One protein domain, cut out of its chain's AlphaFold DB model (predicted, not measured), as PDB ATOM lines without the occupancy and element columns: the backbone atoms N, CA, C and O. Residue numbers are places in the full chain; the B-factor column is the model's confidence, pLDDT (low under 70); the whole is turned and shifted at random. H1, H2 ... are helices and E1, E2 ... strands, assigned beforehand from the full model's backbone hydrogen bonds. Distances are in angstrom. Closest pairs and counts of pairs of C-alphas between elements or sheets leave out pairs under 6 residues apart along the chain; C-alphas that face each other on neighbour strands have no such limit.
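This is residues 24 to 115 of the 142 residues of an uncharacterized protein of Acidithiobacillus sp. GGI-221 (UniProt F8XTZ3). A long, loose shape has at one end a helix, H1, over a two-stranded ribbon, E1 and E4, and at the other end a hairpin, E2 and E3. Residues 24 to 49, with no named element, run from beside the hairpin past H1 to E1. The printed part has 92 residues, with E1, E2, E3, H1 and E4 in that order; E1 and E4 are parallel, E2 and E3 antiparallel. The class is mixed, helices and strands, with under half of the residues in named elements; the radius of gyration of the C-alphas is 17.1 A, and the spans are 55 by 28 by 17 A.

Residues 28 to 29 pair in parallel with residues 79 to 80 of E3, residues 75 to 80. E1, residues 50 to 57, and E4, residues 108 to 114, are parallel at 17 degrees, with N 54 and O 110 within hydrogen-bond range at 2.9 A. E2, residues 64 to 69, forms an antiparallel hairpin with E3 at 153 degrees, with N 68 and O 77 at 2.8 A. E1 and H1, residues 83 to 97, have their closest C-alphas, of Val 55 and Asp 84, 5.3 A apart. In H1 every O i to N i+4 pair is within hydrogen-bond range. E2 and H1 are only just apart, at 8.4 A.

E1 begins at C-alpha 50 (-24.263, 4.885, -7.336) and is 23.0 A long. E2 is 14.0 A, E3 13.9 A, H1 21.0 A and E4 19.6 A long. E4 ends at C-alpha 114 (-36.853, 0.984, 10.928).

The C-alphas of Lys 48 and Tyr 72, the two farthest apart, are 55.3 A apart. The printed part has no cut and no long link between named elements. Residues 24 to 26 and 105 to 106 have low confidence.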
ATOM      1  N   ALA A  24     -28.687  10.318  36.579       56.78
ATOM      2  CA  ALA A  24     -29.787   9.348  36.492       56.78
ATOM      3  C   ALA A  24     -31.120   9.939  35.993       56.78
ATOM      4  O   ALA A  24     -32.003   9.181  35.595       56.78
ATOM      5  N   PHE A  25     -31.274  11.266  36.039       60.62
ATOM      6  CA  PHE A  25     -32.527  11.963  35.716       60.62
ATOM      7  C   PHE A  25     -32.459  12.795  34.435       60.62
ATOM      8  O   PHE A  25     -33.469  13.355  34.013       60.62
ATOM      9  N   VAL A  26     -31.285  12.894  33.813       69.94
ATOM     10  CA  VAL A  26     -31.103  13.693  32.603       69.94
ATOM     11  C   VAL A  26     -31.230  12.779  31.383       69.94
ATOM     12  O   VAL A  26     -30.540  11.758  31.321       69.94
ATOM     13  N   PRO A  27     -32.110  13.098  30.416       75.31
ATOM     14  CA  PRO A  27     -32.191  12.343  29.174       75.31
ATOM     15  C   PRO A  27     -30.873  12.445  28.407       75.31
ATOM     16  O   PRO A  27     -30.265  13.512  28.327       75.31
ATOM     17  N   MET A  28     -30.445  11.336  27.814       74.56
ATOM     18  CA  MET A  28     -29.203  11.275  27.044       74.56
ATOM     19  C   MET A  28     -29.512  11.115  25.563       74.56
ATOM     20  O   MET A  28     -30.431  10.387  25.192       74.56
ATOM     21  N   THR A  29     -28.726  11.765  24.709       82.06
ATOM     22  CA  THR A  29     -28.723  11.492  23.268       82.06
ATOM     23  C   THR A  29     -27.415  10.815  22.907       82.06
ATOM     24  O   THR A  29     -26.346  11.306  23.262       82.06
ATOM     25  N   VAL A  30     -27.506   9.679  22.223       83.00
ATOM     26  CA  VAL A  30     -26.353   8.910  21.759       83.00
ATOM     27  C   VAL A  30     -26.297   8.919  20.239       83.00
ATOM     28  O   VAL A  30     -27.321   9.058  19.565       83.00
ATOM     29  N   HIS A  31     -25.091   8.748  19.708       82.12
ATOM     30  CA  HIS A  31     -24.840   8.623  18.278       82.12
ATOM     31  C   HIS A  31     -24.130   7.306  18.004       82.12
ATOM     32  O   HIS A  31     -23.165   6.955  18.681       82.12
ATOM     33  N   SER A  32     -24.628   6.562  17.019       76.12
ATOM     34  CA  SER A  32     -23.994   5.314  16.604       76.12
ATOM     35  C   SER A  32     -22.834   5.612  15.658       76.12
ATOM     36  O   SER A  32     -23.040   6.166  14.579       76.12
ATOM     37  N   HIS A  33     -21.618   5.221  16.039       81.31
ATOM     38  CA  HIS A  33     -20.460   5.259  15.150       81.31
ATOM     39  C   HIS A  33     -20.174   3.852  14.621       81.31
ATOM     40  O   HIS A  33     -19.629   2.999  15.326       81.31
ATOM     41  N   TYR A  34     -20.551   3.588  13.372       87.75
ATOM     42  CA  TYR A  34     -20.240   2.323  12.717       87.75
ATOM     43  C   TYR A  34     -18.814   2.344  12.161       87.75
ATOM     44  O   TYR A  34     -18.464   3.219  11.374       87.75
ATOM     45  N   THR A  35     -18.012   1.348  12.536       91.81
ATOM     46  CA  THR A  35     -16.674   1.139  11.969       91.81
ATOM     47  C   THR A  35     -16.690  -0.148  11.144       91.81
ATOM     48  O   THR A  35     -16.968  -1.211  11.707       91.81
ATOM     49  N   PRO A  36     -16.422  -0.092   9.828       89.00
ATOM     50  CA  PRO A  36     -16.299  -1.292   9.011       89.00
ATOM     51  C   PRO A  36     -15.169  -2.201   9.520       89.00
ATOM     52  O   PRO A  36     -14.157  -1.697  10.012       89.00
ATOM     53  N   PRO A  37     -15.286  -3.531   9.372       91.06
ATOM     54  CA  PRO A  37     -14.165  -4.440   9.603       91.06
ATOM     55  C   PRO A  37     -12.928  -4.049   8.777       91.06
ATOM     56  O   PRO A  37     -13.056  -3.551   7.661       91.06
ATOM     57  N   ALA A  38     -11.724  -4.325   9.287       84.94
ATOM     58  CA  ALA A  38     -10.474  -3.918   8.631       84.94
ATOM     59  C   ALA A  38     -10.290  -4.501   7.213       84.94
ATOM     60  O   ALA A  38      -9.676  -3.867   6.360       84.94
ATOM     61  N   TYR A  39     -10.849  -5.685   6.945       89.12
ATOM     62  CA  TYR A  39     -10.684  -6.408   5.680       89.12
ATOM     63  C   TYR A  39     -12.033  -6.689   5.011       89.12
ATOM     64  O   TYR A  39     -12.416  -7.836   4.787       89.12
ATOM     65  N   VAL A  40     -12.792  -5.633   4.715       91.56
ATOM     66  CA  VAL A  40     -14.020  -5.765   3.920       91.56
ATOM     67  C   VAL A  40     -13.649  -6.004   2.457       91.56
ATOM     68  O   VAL A  40     -13.050  -5.150   1.805       91.56
ATOM     69  N   ALA A  41     -14.025  -7.171   1.931       94.12
ATOM     70  CA  ALA A  41     -13.889  -7.464   0.512       94.12
ATOM     71  C   ALA A  41     -14.774  -6.516  -0.312       94.12
ATOM     72  O   ALA A  41     -15.968  -6.361  -0.036       94.12
ATOM     73  N   LYS A  42     -14.182  -5.889  -1.332       94.69
ATOM     74  CA  LYS A  42     -14.929  -5.065  -2.284       94.69
ATOM     75  C   LYS A  42     -15.771  -5.951  -3.192       94.69
ATOM     76  O   LYS A  42     -15.328  -7.019  -3.610       94.69
ATOM     77  N   VAL A  43     -16.966  -5.480  -3.523       94.88
ATOM     78  CA  VAL A  43     -17.828  -6.154  -4.493       94.88
ATOM     79  C   VAL A  43     -17.345  -5.789  -5.905       94.88
ATOM     80  O   VAL A  43     -17.234  -4.598  -6.210       94.88
ATOM     81  N   PRO A  44     -17.038  -6.766  -6.780       95.31
ATOM     82  CA  PRO A  44     -16.627  -6.480  -8.152       95.31
ATOM     83  C   PRO A  44     -17.667  -5.628  -8.893       95.31
ATOM     84  O   PRO A  44     -18.850  -5.959  -8.907       95.31
ATOM     85  N   GLY A  45     -17.228  -4.524  -9.504       92.50
ATOM     86  CA  GLY A  45     -18.089  -3.600 -10.253       92.50
ATOM     87  C   GLY A  45     -18.902  -2.611  -9.407       92.50
ATOM     88  O   GLY A  45     -19.624  -1.795  -9.981       92.50
ATOM     89  N   ALA A  46     -18.784  -2.633  -8.074       92.69
ATOM     90  CA  ALA A  46     -19.499  -1.703  -7.192       92.69
ATOM     91  C   ALA A  46     -19.122  -0.229  -7.416       92.69
ATOM     92  O   ALA A  46     -19.946   0.657  -7.208       92.69
ATOM     93  N   ASP A  47     -17.919   0.041  -7.917       92.19
ATOM     94  CA  ASP A  47     -17.416   1.383  -8.226       92.19
ATOM     95  C   ASP A  47     -18.207   2.100  -9.337       92.19
ATOM     96  O   ASP A  47     -18.150   3.333  -9.460       92.19
ATOM     97  N   LYS A  48     -18.955   1.328 -10.134       92.44
ATOM     98  CA  LYS A  48     -19.826   1.804 -11.216       92.44
ATOM     99  C   LYS A  48     -21.265   2.035 -10.761       92.44
ATOM    100  O   LYS A  48     -22.051   2.594 -11.520       92.44
ATOM    101  N   VAL A  49     -21.617   1.610  -9.548       93.00
ATOM    102  CA  VAL A  49     -22.968   1.724  -9.000       93.00
ATOM    103  C   VAL A  49     -23.011   2.882  -8.013       93.00
ATOM    104  O   VAL A  49     -22.273   2.913  -7.026       93.00
ATOM    105  N   VAL A  50     -23.904   3.831  -8.284       94.44
ATOM    106  CA  VAL A  50     -24.263   4.885  -7.336       94.44
ATOM    107  C   VAL A  50     -25.540   4.454  -6.628       94.44
ATOM    108  O   VAL A  50     -26.529   4.133  -7.286       94.44
ATOM    109  N   VAL A  51     -25.491   4.418  -5.303       95.06
ATOM    110  CA  VAL A  51     -26.586   3.988  -4.440       95.06
ATOM    111  C   VAL A  51     -27.139   5.198  -3.701       95.06
ATOM    112  O   VAL A  51     -26.381   5.924  -3.055       95.06
ATOM    113  N   ASP A  52     -28.451   5.387  -3.758       95.00
ATOM    114  CA  ASP A  52     -29.152   6.240  -2.806       95.00
ATOM    115  C   ASP A  52     -29.692   5.396  -1.647       95.00
ATOM    116  O   ASP A  52     -30.193   4.289  -1.842       95.00
ATOM    117  N   VAL A  53     -29.574   5.906  -0.426       94.44
ATOM    118  CA  VAL A  53     -30.027   5.213   0.786       94.44
ATOM    119  C   VAL A  53     -31.039   6.094   1.486       94.44
ATOM    120  O   VAL A  53     -30.686   7.123   2.069       94.44
ATOM    121  N   VAL A  54     -32.286   5.637   1.487       94.62
ATOM    122  CA  VAL A  54     -33.419   6.306   2.113       94.62
ATOM    123  C   VAL A  54     -33.814   5.524   3.358       94.62
ATOM    124  O   VAL A  54     -34.293   4.392   3.284       94.62
ATOM    125  N   VAL A  55     -33.626   6.130   4.530       95.12
ATOM    126  CA  VAL A  55     -34.008   5.527   5.812       95.12
ATOM    127  C   VAL A  55     -35.243   6.227   6.361       95.12
ATOM    128  O   VAL A  55     -35.265   7.445   6.516       95.12
ATOM    129  N   LYS A  56     -36.270   5.447   6.698       95.19
ATOM    130  CA  LYS A  56     -37.509   5.916   7.322       95.19
ATOM    131  C   LYS A  56     -37.623   5.350   8.730       95.19
ATOM    132  O   LYS A  56     -37.641   4.134   8.935       95.19
ATOM    133  N   ASN A  57     -37.713   6.240   9.715       93.94
ATOM    134  CA  ASN A  57     -37.990   5.863  11.096       93.94
ATOM    135  C   ASN A  57     -39.502   5.680  11.299       93.94
ATOM    136  O   ASN A  57     -40.233   6.647  11.522       93.94
ATOM    137  N   GLU A  58     -39.955   4.430  11.234       94.12
ATOM    138  CA  GLU A  58     -41.357   4.030  11.414       94.12
ATOM    139  C   GLU A  58     -41.656   3.552  12.843       94.12
ATOM    140  O   GLU A  58     -42.714   2.984  13.120       94.12
ATOM    141  N   LYS A  59     -40.730   3.767  13.783       91.81
ATOM    142  CA  LYS A  59     -40.936   3.394  15.181       91.81
ATOM    143  C   LYS A  59     -42.103   4.166  15.795       91.81
ATOM    144  O   LYS A  59     -42.226   5.378  15.620       91.81
ATOM    145  N   LYS A  60     -42.879   3.473  16.639       86.50
ATOM    146  CA  LYS A  60     -43.953   4.070  17.454       86.50
ATOM    147  C   LYS A  60     -43.431   5.186  18.366       86.50
ATOM    148  O   LYS A  60     -43.977   6.283  18.377       86.50
ATOM    149  N   HIS A  61     -42.359   4.905  19.107       83.75
ATOM    150  CA  HIS A  61     -41.643   5.890  19.919       83.75
ATOM    151  C   HIS A  61     -40.436   6.371  19.119       83.75
ATOM    152  O   HIS A  61     -39.382   5.726  19.095       83.75
ATOM    153  N   LYS A  62     -40.638   7.459  18.368       81.81
ATOM    154  CA  LYS A  62     -39.596   8.032  17.514       81.81
ATOM    155  C   LYS A  62     -38.396   8.421  18.377       81.81
ATOM    156  O   LYS A  62     -38.553   9.003  19.445       81.81
ATOM    157  N   ASN A  63     -37.206   8.086  17.896       84.62
ATOM    158  CA  ASN A  63     -35.898   8.411  18.472       84.62
ATOM    159  C   ASN A  63     -35.570   7.825  19.854       84.62
ATOM    160  O   ASN A  63     -34.392   7.679  20.144       84.62
ATOM    161  N   GLU A  64     -36.533   7.412  20.680       88.19
ATOM    162  CA  GLU A  64     -36.242   6.717  21.943       88.19
ATOM    163  C   GLU A  64     -35.726   5.302  21.668       88.19
ATOM    164  O   GLU A  64     -36.411   4.488  21.048       88.19
ATOM    165  N   ILE A  65     -34.512   4.994  22.111       87.31
ATOM    166  CA  ILE A  65     -33.862   3.697  21.898       87.31
ATOM    167  C   ILE A  65     -33.661   2.909  23.192       87.31
ATOM    168  O   ILE A  65     -33.366   1.718  23.129       87.31
ATOM    169  N   SER A  66     -33.800   3.539  24.354       86.19
ATOM    170  CA  SER A  66     -33.758   2.869  25.654       86.19
ATOM    171  C   SER A  66     -34.328   3.779  26.741       86.19
ATOM    172  O   SER A  66     -34.570   4.962  26.508       86.19
ATOM    173  N   VAL A  67     -34.505   3.230  27.939       83.88
ATOM    174  CA  VAL A  67     -34.909   3.970  29.137       83.88
ATOM    175  C   VAL A  67     -34.020   3.517  30.285       83.88
ATOM    176  O   VAL A  67     -33.947   2.328  30.581       83.88
ATOM    177  N   THR A  68     -33.360   4.458  30.951       78.12
ATOM    178  CA  THR A  68     -32.631   4.209  32.195       78.12
ATOM    179  C   THR A  68     -33.630   3.867  33.288       78.12
ATOM    180  O   THR A  68     -34.523   4.660  33.577       78.12
ATOM    181  N   LYS A  69     -33.477   2.703  33.922       78.69
ATOM    182  CA  LYS A  69     -34.340   2.258  35.024       78.69
ATOM    183  C   LYS A  69     -33.601   2.253  36.355       78.69
ATOM    184  O   LYS A  69     -32.410   1.944  36.426       78.69
ATOM    185  N   ASN A  70     -34.320   2.555  37.432       73.56
ATOM    186  CA  ASN A  70     -33.797   2.443  38.790       73.56
ATOM    187  C   ASN A  70     -33.761   0.979  39.285       73.56
ATOM    188  O   ASN A  70     -34.118   0.039  38.573       73.56
ATOM    189  N   GLY A  71     -33.323   0.772  40.534       70.62
ATOM    190  CA  GLY A  71     -33.236  -0.555  41.164       70.62
ATOM    191  C   GLY A  71     -34.572  -1.295  41.319       70.62
ATOM    192  O   GLY A  71     -34.563  -2.502  41.536       70.62
ATOM    193  N   TYR A  72     -35.698  -0.598  41.152       77.50
ATOM    194  CA  TYR A  72     -37.058  -1.138  41.211       77.50
ATOM    195  C   TYR A  72     -37.684  -1.315  39.816       77.50
ATOM    196  O   TYR A  72     -38.889  -1.514  39.704       77.50
ATOM    197  N   ASN A  73     -36.881  -1.247  38.745       72.06
ATOM    198  CA  ASN A  73     -37.316  -1.304  37.342       72.06
ATOM    199  C   ASN A  73     -38.253  -0.163  36.898       72.06
ATOM    200  O   ASN A  73     -38.886  -0.267  35.847       72.06
ATOM    201  N   VAL A  74     -38.314   0.938  37.649       76.69
ATOM    202  CA  VAL A  74     -39.065   2.139  37.259       76.69
ATOM    203  C   VAL A  74     -38.187   3.006  36.356       76.69
ATOM    204  O   VAL A  74     -37.009   3.210  36.657       76.69
ATOM    205  N   GLY A  75     -38.741   3.486  35.239       75.69
ATOM    206  CA  GLY A  75     -38.042   4.354  34.287       75.69
ATOM    207  C   GLY A  75     -37.733   5.733  34.876       75.69
ATOM    208  O   GLY A  75     -38.582   6.327  35.531       75.69
ATOM    209  N   MET A  76     -36.515   6.217  34.646       77.12
ATOM    210  CA  MET A  76     -35.969   7.451  35.219       77.12
ATOM    211  C   MET A  76     -35.656   8.491  34.143       77.12
ATOM    212  O   MET A  76     -36.002   9.655  34.303       77.12
ATOM    213  N   ALA A  77     -35.026   8.075  33.041       80.75
ATOM    214  CA  ALA A  77     -34.650   8.964  31.944       80.75
ATOM    215  C   ALA A  77     -34.638   8.210  30.608       80.75
ATOM    216  O   ALA A  77     -34.238   7.047  30.554       80.75
ATOM    217  N   GLY A  78     -35.071   8.867  29.533       82.12
ATOM    218  CA  GLY A  78     -35.020   8.316  28.179       82.12
ATOM    219  C   GLY A  78     -33.627   8.430  27.556       82.12
ATOM    220  O   GLY A  78     -32.884   9.376  27.823       82.12
ATOM    221  N   VAL A  79     -33.288   7.468  26.700       83.38
ATOM    222  CA  VAL A  79     -32.098   7.494  25.844       83.38
ATOM    223  C   VAL A  79     -32.556   7.624  24.399       83.38
ATOM    224  O   VAL A  79     -33.325   6.792  23.911       83.38
ATOM    225  N   TYR A  80     -32.072   8.652  23.712       89.69
ATOM    226  CA  TYR A  80     -32.514   9.042  22.378       89.69
ATOM    227  C   TYR A  80     -31.396   8.925  21.338       89.69
ATOM    228  O   TYR A  80     -30.216   9.011  21.660       89.69
ATOM    229  N   MET A  81     -31.775   8.736  20.078       89.94
ATOM    230  CA  MET A  81     -30.879   8.699  18.922       89.94
ATOM    231  C   MET A  81     -31.633   9.167  17.679       89.94
ATOM    232  O   MET A  81     -32.823   8.878  17.531       89.94
ATOM    233  N   HIS A  82     -30.947   9.841  16.757       92.38
ATOM    234  CA  HIS A  82     -31.509  10.168  15.446       92.38
ATOM    235  C   HIS A  82     -31.475   8.918  14.569       92.38
ATOM    236  O   HIS A  82     -30.519   8.682  13.839       92.38
ATOM    237  N   VAL A  83     -32.490   8.062  14.714       91.38
ATOM    238  CA  VAL A  83     -32.499   6.706  14.138       91.38
ATOM    239  C   VAL A  83     -32.315   6.725  12.626       91.38
ATOM    240  O   VAL A  83     -31.517   5.962  12.108       91.38
ATOM    241  N   ASP A  84     -33.036   7.588  11.927       92.69
ATOM    242  CA  ASP A  84     -32.940   7.768  10.481       92.69
ATOM    243  C   ASP A  84     -31.528   8.170  10.042       92.69
ATOM    244  O   ASP A  84     -30.916   7.490   9.217       92.69
ATOM    245  N   ARG A  85     -30.985   9.231  10.645       92.50
ATOM    246  CA  ARG A  85     -29.662   9.765  10.313       92.50
ATOM    247  C   ARG A  85     -28.546   8.775  10.634       92.50
ATOM    248  O   ARG A  85     -27.687   8.525   9.794       92.50
ATOM    249  N   ASP A  86     -28.567   8.201  11.832       92.25
ATOM    250  CA  ASP A  86     -27.475   7.364  12.328       92.25
ATOM    251  C   ASP A  86     -27.476   5.986  11.633       92.25
ATOM    252  O   ASP A  86     -26.411   5.443  11.332       92.25
ATOM    253  N   PHE A  87     -28.650   5.439  11.280       93.12
ATOM    254  CA  PHE A  87     -28.720   4.256  10.410       93.12
ATOM    255  C   PHE A  87     -28.266   4.567   8.988       93.12
ATOM    256  O   PHE A  87     -27.520   3.772   8.418       93.12
ATOM    257  N   LYS A  88     -28.688   5.704   8.416       94.44
ATOM    258  CA  LYS A  88     -28.252   6.103   7.076       94.44
ATOM    259  C   LYS A  88     -26.733   6.192   7.017       94.44
ATOM    260  O   LYS A  88     -26.121   5.546   6.176       94.44
ATOM    261  N   GLN A  89     -26.124   6.892   7.969       94.50
ATOM    262  CA  GLN A  89     -24.675   7.024   8.056       94.50
ATOM    263  C   GLN A  89     -23.974   5.663   8.181       94.50
ATOM    264  O   GLN A  89     -22.964   5.427   7.513       94.50
ATOM    265  N   ALA A  90     -24.502   4.749   9.002       94.06
ATOM    266  CA  ALA A  90     -23.931   3.412   9.153       94.06
ATOM    267  C   ALA A  90     -23.984   2.602   7.846       94.06
ATOM    268  O   ALA A  90     -23.002   1.953   7.481       94.06
ATOM    269  N   ILE A  91     -25.107   2.661   7.128       95.00
ATOM    270  CA  ILE A  91     -25.293   1.956   5.855       95.00
ATOM    271  C   ILE A  91     -24.420   2.570   4.763       95.00
ATOM    272  O   ILE A  91     -23.709   1.833   4.082       95.00
ATOM    273  N   ASP A  92     -24.404   3.898   4.643       95.06
ATOM    274  CA  ASP A  92     -23.559   4.625   3.694       95.06
ATOM    275  C   ASP A  92     -22.085   4.233   3.898       95.06
ATOM    276  O   ASP A  92     -21.402   3.824   2.961       95.06
ATOM    277  N   THR A  93     -21.618   4.228   5.151       95.06
ATOM    278  CA  THR A  93     -20.250   3.817   5.510       95.06
ATOM    279  C   THR A  93     -19.974   2.354   5.137       95.06
ATOM    280  O   THR A  93     -18.917   2.029   4.592       95.06
ATOM    281  N   ALA A  94     -20.926   1.453   5.391       94.31
ATOM    282  CA  ALA A  94     -20.801   0.032   5.069       94.31
ATOM    283  C   ALA A  94     -20.771  -0.247   3.555       94.31
ATOM    284  O   ALA A  94     -20.114  -1.201   3.121       94.31
ATOM    285  N   LEU A  95     -21.484   0.551   2.762       94.94
ATOM    286  CA  LEU A  95     -21.519   0.467   1.304       94.94
ATOM    287  C   LEU A  95     -20.241   1.038   0.686       94.94
ATOM    288  O   LEU A  95     -19.620   0.376  -0.145       94.94
ATOM    289  N   VAL A  96     -19.785   2.201   1.153       95.12
ATOM    290  CA  VAL A  96     -18.507   2.790   0.720       95.12
ATOM    291  C   VAL A  96     -17.347   1.832   0.994       95.12
ATOM    292  O   VAL A  96     -16.523   1.594   0.111       95.12
ATOM    293  N   ALA A  97     -17.322   1.186   2.166       95.44
ATOM    294  CA  ALA A  97     -16.310   0.178   2.497       95.44
ATOM    295  C   ALA A  97     -16.300  -1.020   1.524       95.44
ATOM    296  O   ALA A  97     -15.255  -1.623   1.290       95.44
ATOM    297  N   ARG A  98     -17.450  -1.347   0.920       95.38
ATOM    298  CA  ARG A  98     -17.594  -2.410  -0.092       95.38
ATOM    299  C   ARG A  98     -17.329  -1.936  -1.523       95.38
ATOM    300  O   ARG A  98     -17.355  -2.760  -2.436       95.38
ATOM    301  N   GLY A  99     -17.028  -0.653  -1.720       94.81
ATOM    302  CA  GLY A  99     -16.659  -0.069  -3.009       94.81
ATOM    303  C   GLY A  99     -17.787   0.647  -3.754       94.81
ATOM    304  O   GLY A  99     -17.551   1.084  -4.877       94.81
ATOM    305  N   PHE A 100     -18.974   0.789  -3.162       95.44
ATOM    306  CA  PHE A 100     -20.082   1.540  -3.763       95.44
ATOM    307  C   PHE A 100     -19.879   3.053  -3.631       95.44
ATOM    308  O   PHE A 100     -19.214   3.529  -2.707       95.44
ATOM    309  N   LYS A 101     -20.505   3.824  -4.526       94.81
ATOM    310  CA  LYS A 101     -20.622   5.285  -4.403       94.81
ATOM    311  C   LYS A 101     -21.996   5.638  -3.844       94.81
ATOM    312  O   LYS A 101     -22.978   5.016  -4.230       94.81
ATOM    313  N   ILE A 102     -22.077   6.642  -2.974       94.38
ATOM    314  CA  ILE A 102     -23.351   7.137  -2.431       94.38
ATOM    315  C   ILE A 102     -23.747   8.423  -3.159       94.38
ATOM    316  O   ILE A 102     -22.905   9.300  -3.346       94.38
ATOM    317  N   GLY A 103     -25.010   8.542  -3.570       87.88
ATOM    318  CA  GLY A 103     -25.528   9.752  -4.211       87.88
ATOM    319  C   GLY A 103     -27.021   9.675  -4.535       87.88
ATOM    320  O   GLY A 103     -27.515   8.618  -4.904       87.88
ATOM    321  N   GLY A 104     -27.721  10.811  -4.439       76.69
ATOM    322  CA  GLY A 104     -29.189  10.905  -4.564       76.69
ATOM    323  C   GLY A 104     -29.762  10.825  -5.986       76.69
ATOM    324  O   GLY A 104     -30.951  11.035  -6.181       76.69
ATOM    325  N   SER A 105     -28.931  10.570  -6.997       69.75
ATOM    326  CA  SER A 105     -29.347  10.437  -8.404       69.75
ATOM    327  C   SER A 105     -28.760   9.174  -9.044       69.75
ATOM    328  O   SER A 105     -28.373   9.176 -10.213       69.75
ATOM    329  N   GLY A 106     -28.572   8.135  -8.229       66.31
ATOM    330  CA  GLY A 106     -27.850   6.926  -8.597       66.31
ATOM    331  C   GLY A 106     -28.663   5.881  -9.358       66.31
ATOM    332  O   GLY A 106     -29.866   6.002  -9.562       66.31
ATOM    333  N   SER A 107     -27.971   4.819  -9.765       78.19
ATOM    334  CA  SER A 107     -28.507   3.685 -10.525       78.19
ATOM    335  C   SER A 107     -29.348   2.720  -9.679       78.19
ATOM    336  O   SER A 107     -29.973   1.816 -10.232       78.19
ATOM    337  N   ALA A 108     -29.315   2.852  -8.350       87.62
ATOM    338  CA  ALA A 108     -30.026   1.989  -7.414       87.62
ATOM    339  C   ALA A 108     -30.432   2.756  -6.147       87.62
ATOM    340  O   ALA A 108     -29.681   3.600  -5.662       87.62
ATOM    341  N   GLU A 109     -31.587   2.410  -5.581       92.62
ATOM    342  CA  GLU A 109     -32.101   2.981  -4.333       92.62
ATOM    343  C   GLU A 109     -32.337   1.869  -3.302       92.62
ATOM    344  O   GLU A 109     -32.914   0.823  -3.607       92.62
ATOM    345  N   ILE A 110     -31.899   2.099  -2.065       93.25
ATOM    346  CA  ILE A 110     -32.132   1.221  -0.920       93.25
ATOM    347  C   ILE A 110     -33.079   1.930   0.042       93.25
ATOM    348  O   ILE A 110     -32.725   2.933   0.659       93.25
ATOM    349  N   ASN A 111     -34.266   1.352   0.224       94.81
ATOM    350  CA  ASN A 111     -35.245   1.810   1.203       94.81
ATOM    351  C   ASN A 111     -35.158   0.977   2.481       94.81
ATOM    352  O   ASN A 111     -35.340  -0.241   2.456       94.81
ATOM    353  N   VAL A 112     -34.940   1.637   3.616       95.00
ATOM    354  CA  VAL A 112     -34.854   0.993   4.930       95.00
ATOM    355  C   VAL A 112     -35.929   1.546   5.844       95.00
ATOM    356  O   VAL A 112     -35.897   2.712   6.226       95.00
ATOM    357  N   ALA A 113     -36.867   0.691   6.242       95.56
ATOM    358  CA  ALA A 113     -37.884   1.019   7.232       95.56
ATOM    359  C   ALA A 113     -37.478   0.476   8.607       95.56
ATOM    360  O   ALA A 113     -37.458  -0.737   8.836       95.56
ATOM    361  N   VAL A 114     -37.171   1.368   9.548       93.44
ATOM    362  CA  VAL A 114     -36.853   0.984  10.928       93.44
ATOM    363  C   VAL A 114     -38.147   0.922  11.732       93.44
ATOM    364  O   VAL A 114     -38.663   1.947  12.167       93.44
ATOM    365  N   LYS A 115     -38.665  -0.294  11.938       93.00
ATOM    366  CA  LYS A 115     -39.901  -0.535  12.709       93.00
ATOM    367  C   LYS A 115     -39.649  -0.708  14.206       93.00
ATOM    368  O   LYS A 115     -40.397  -0.190  15.032       93.00
TER     369      LYS A 115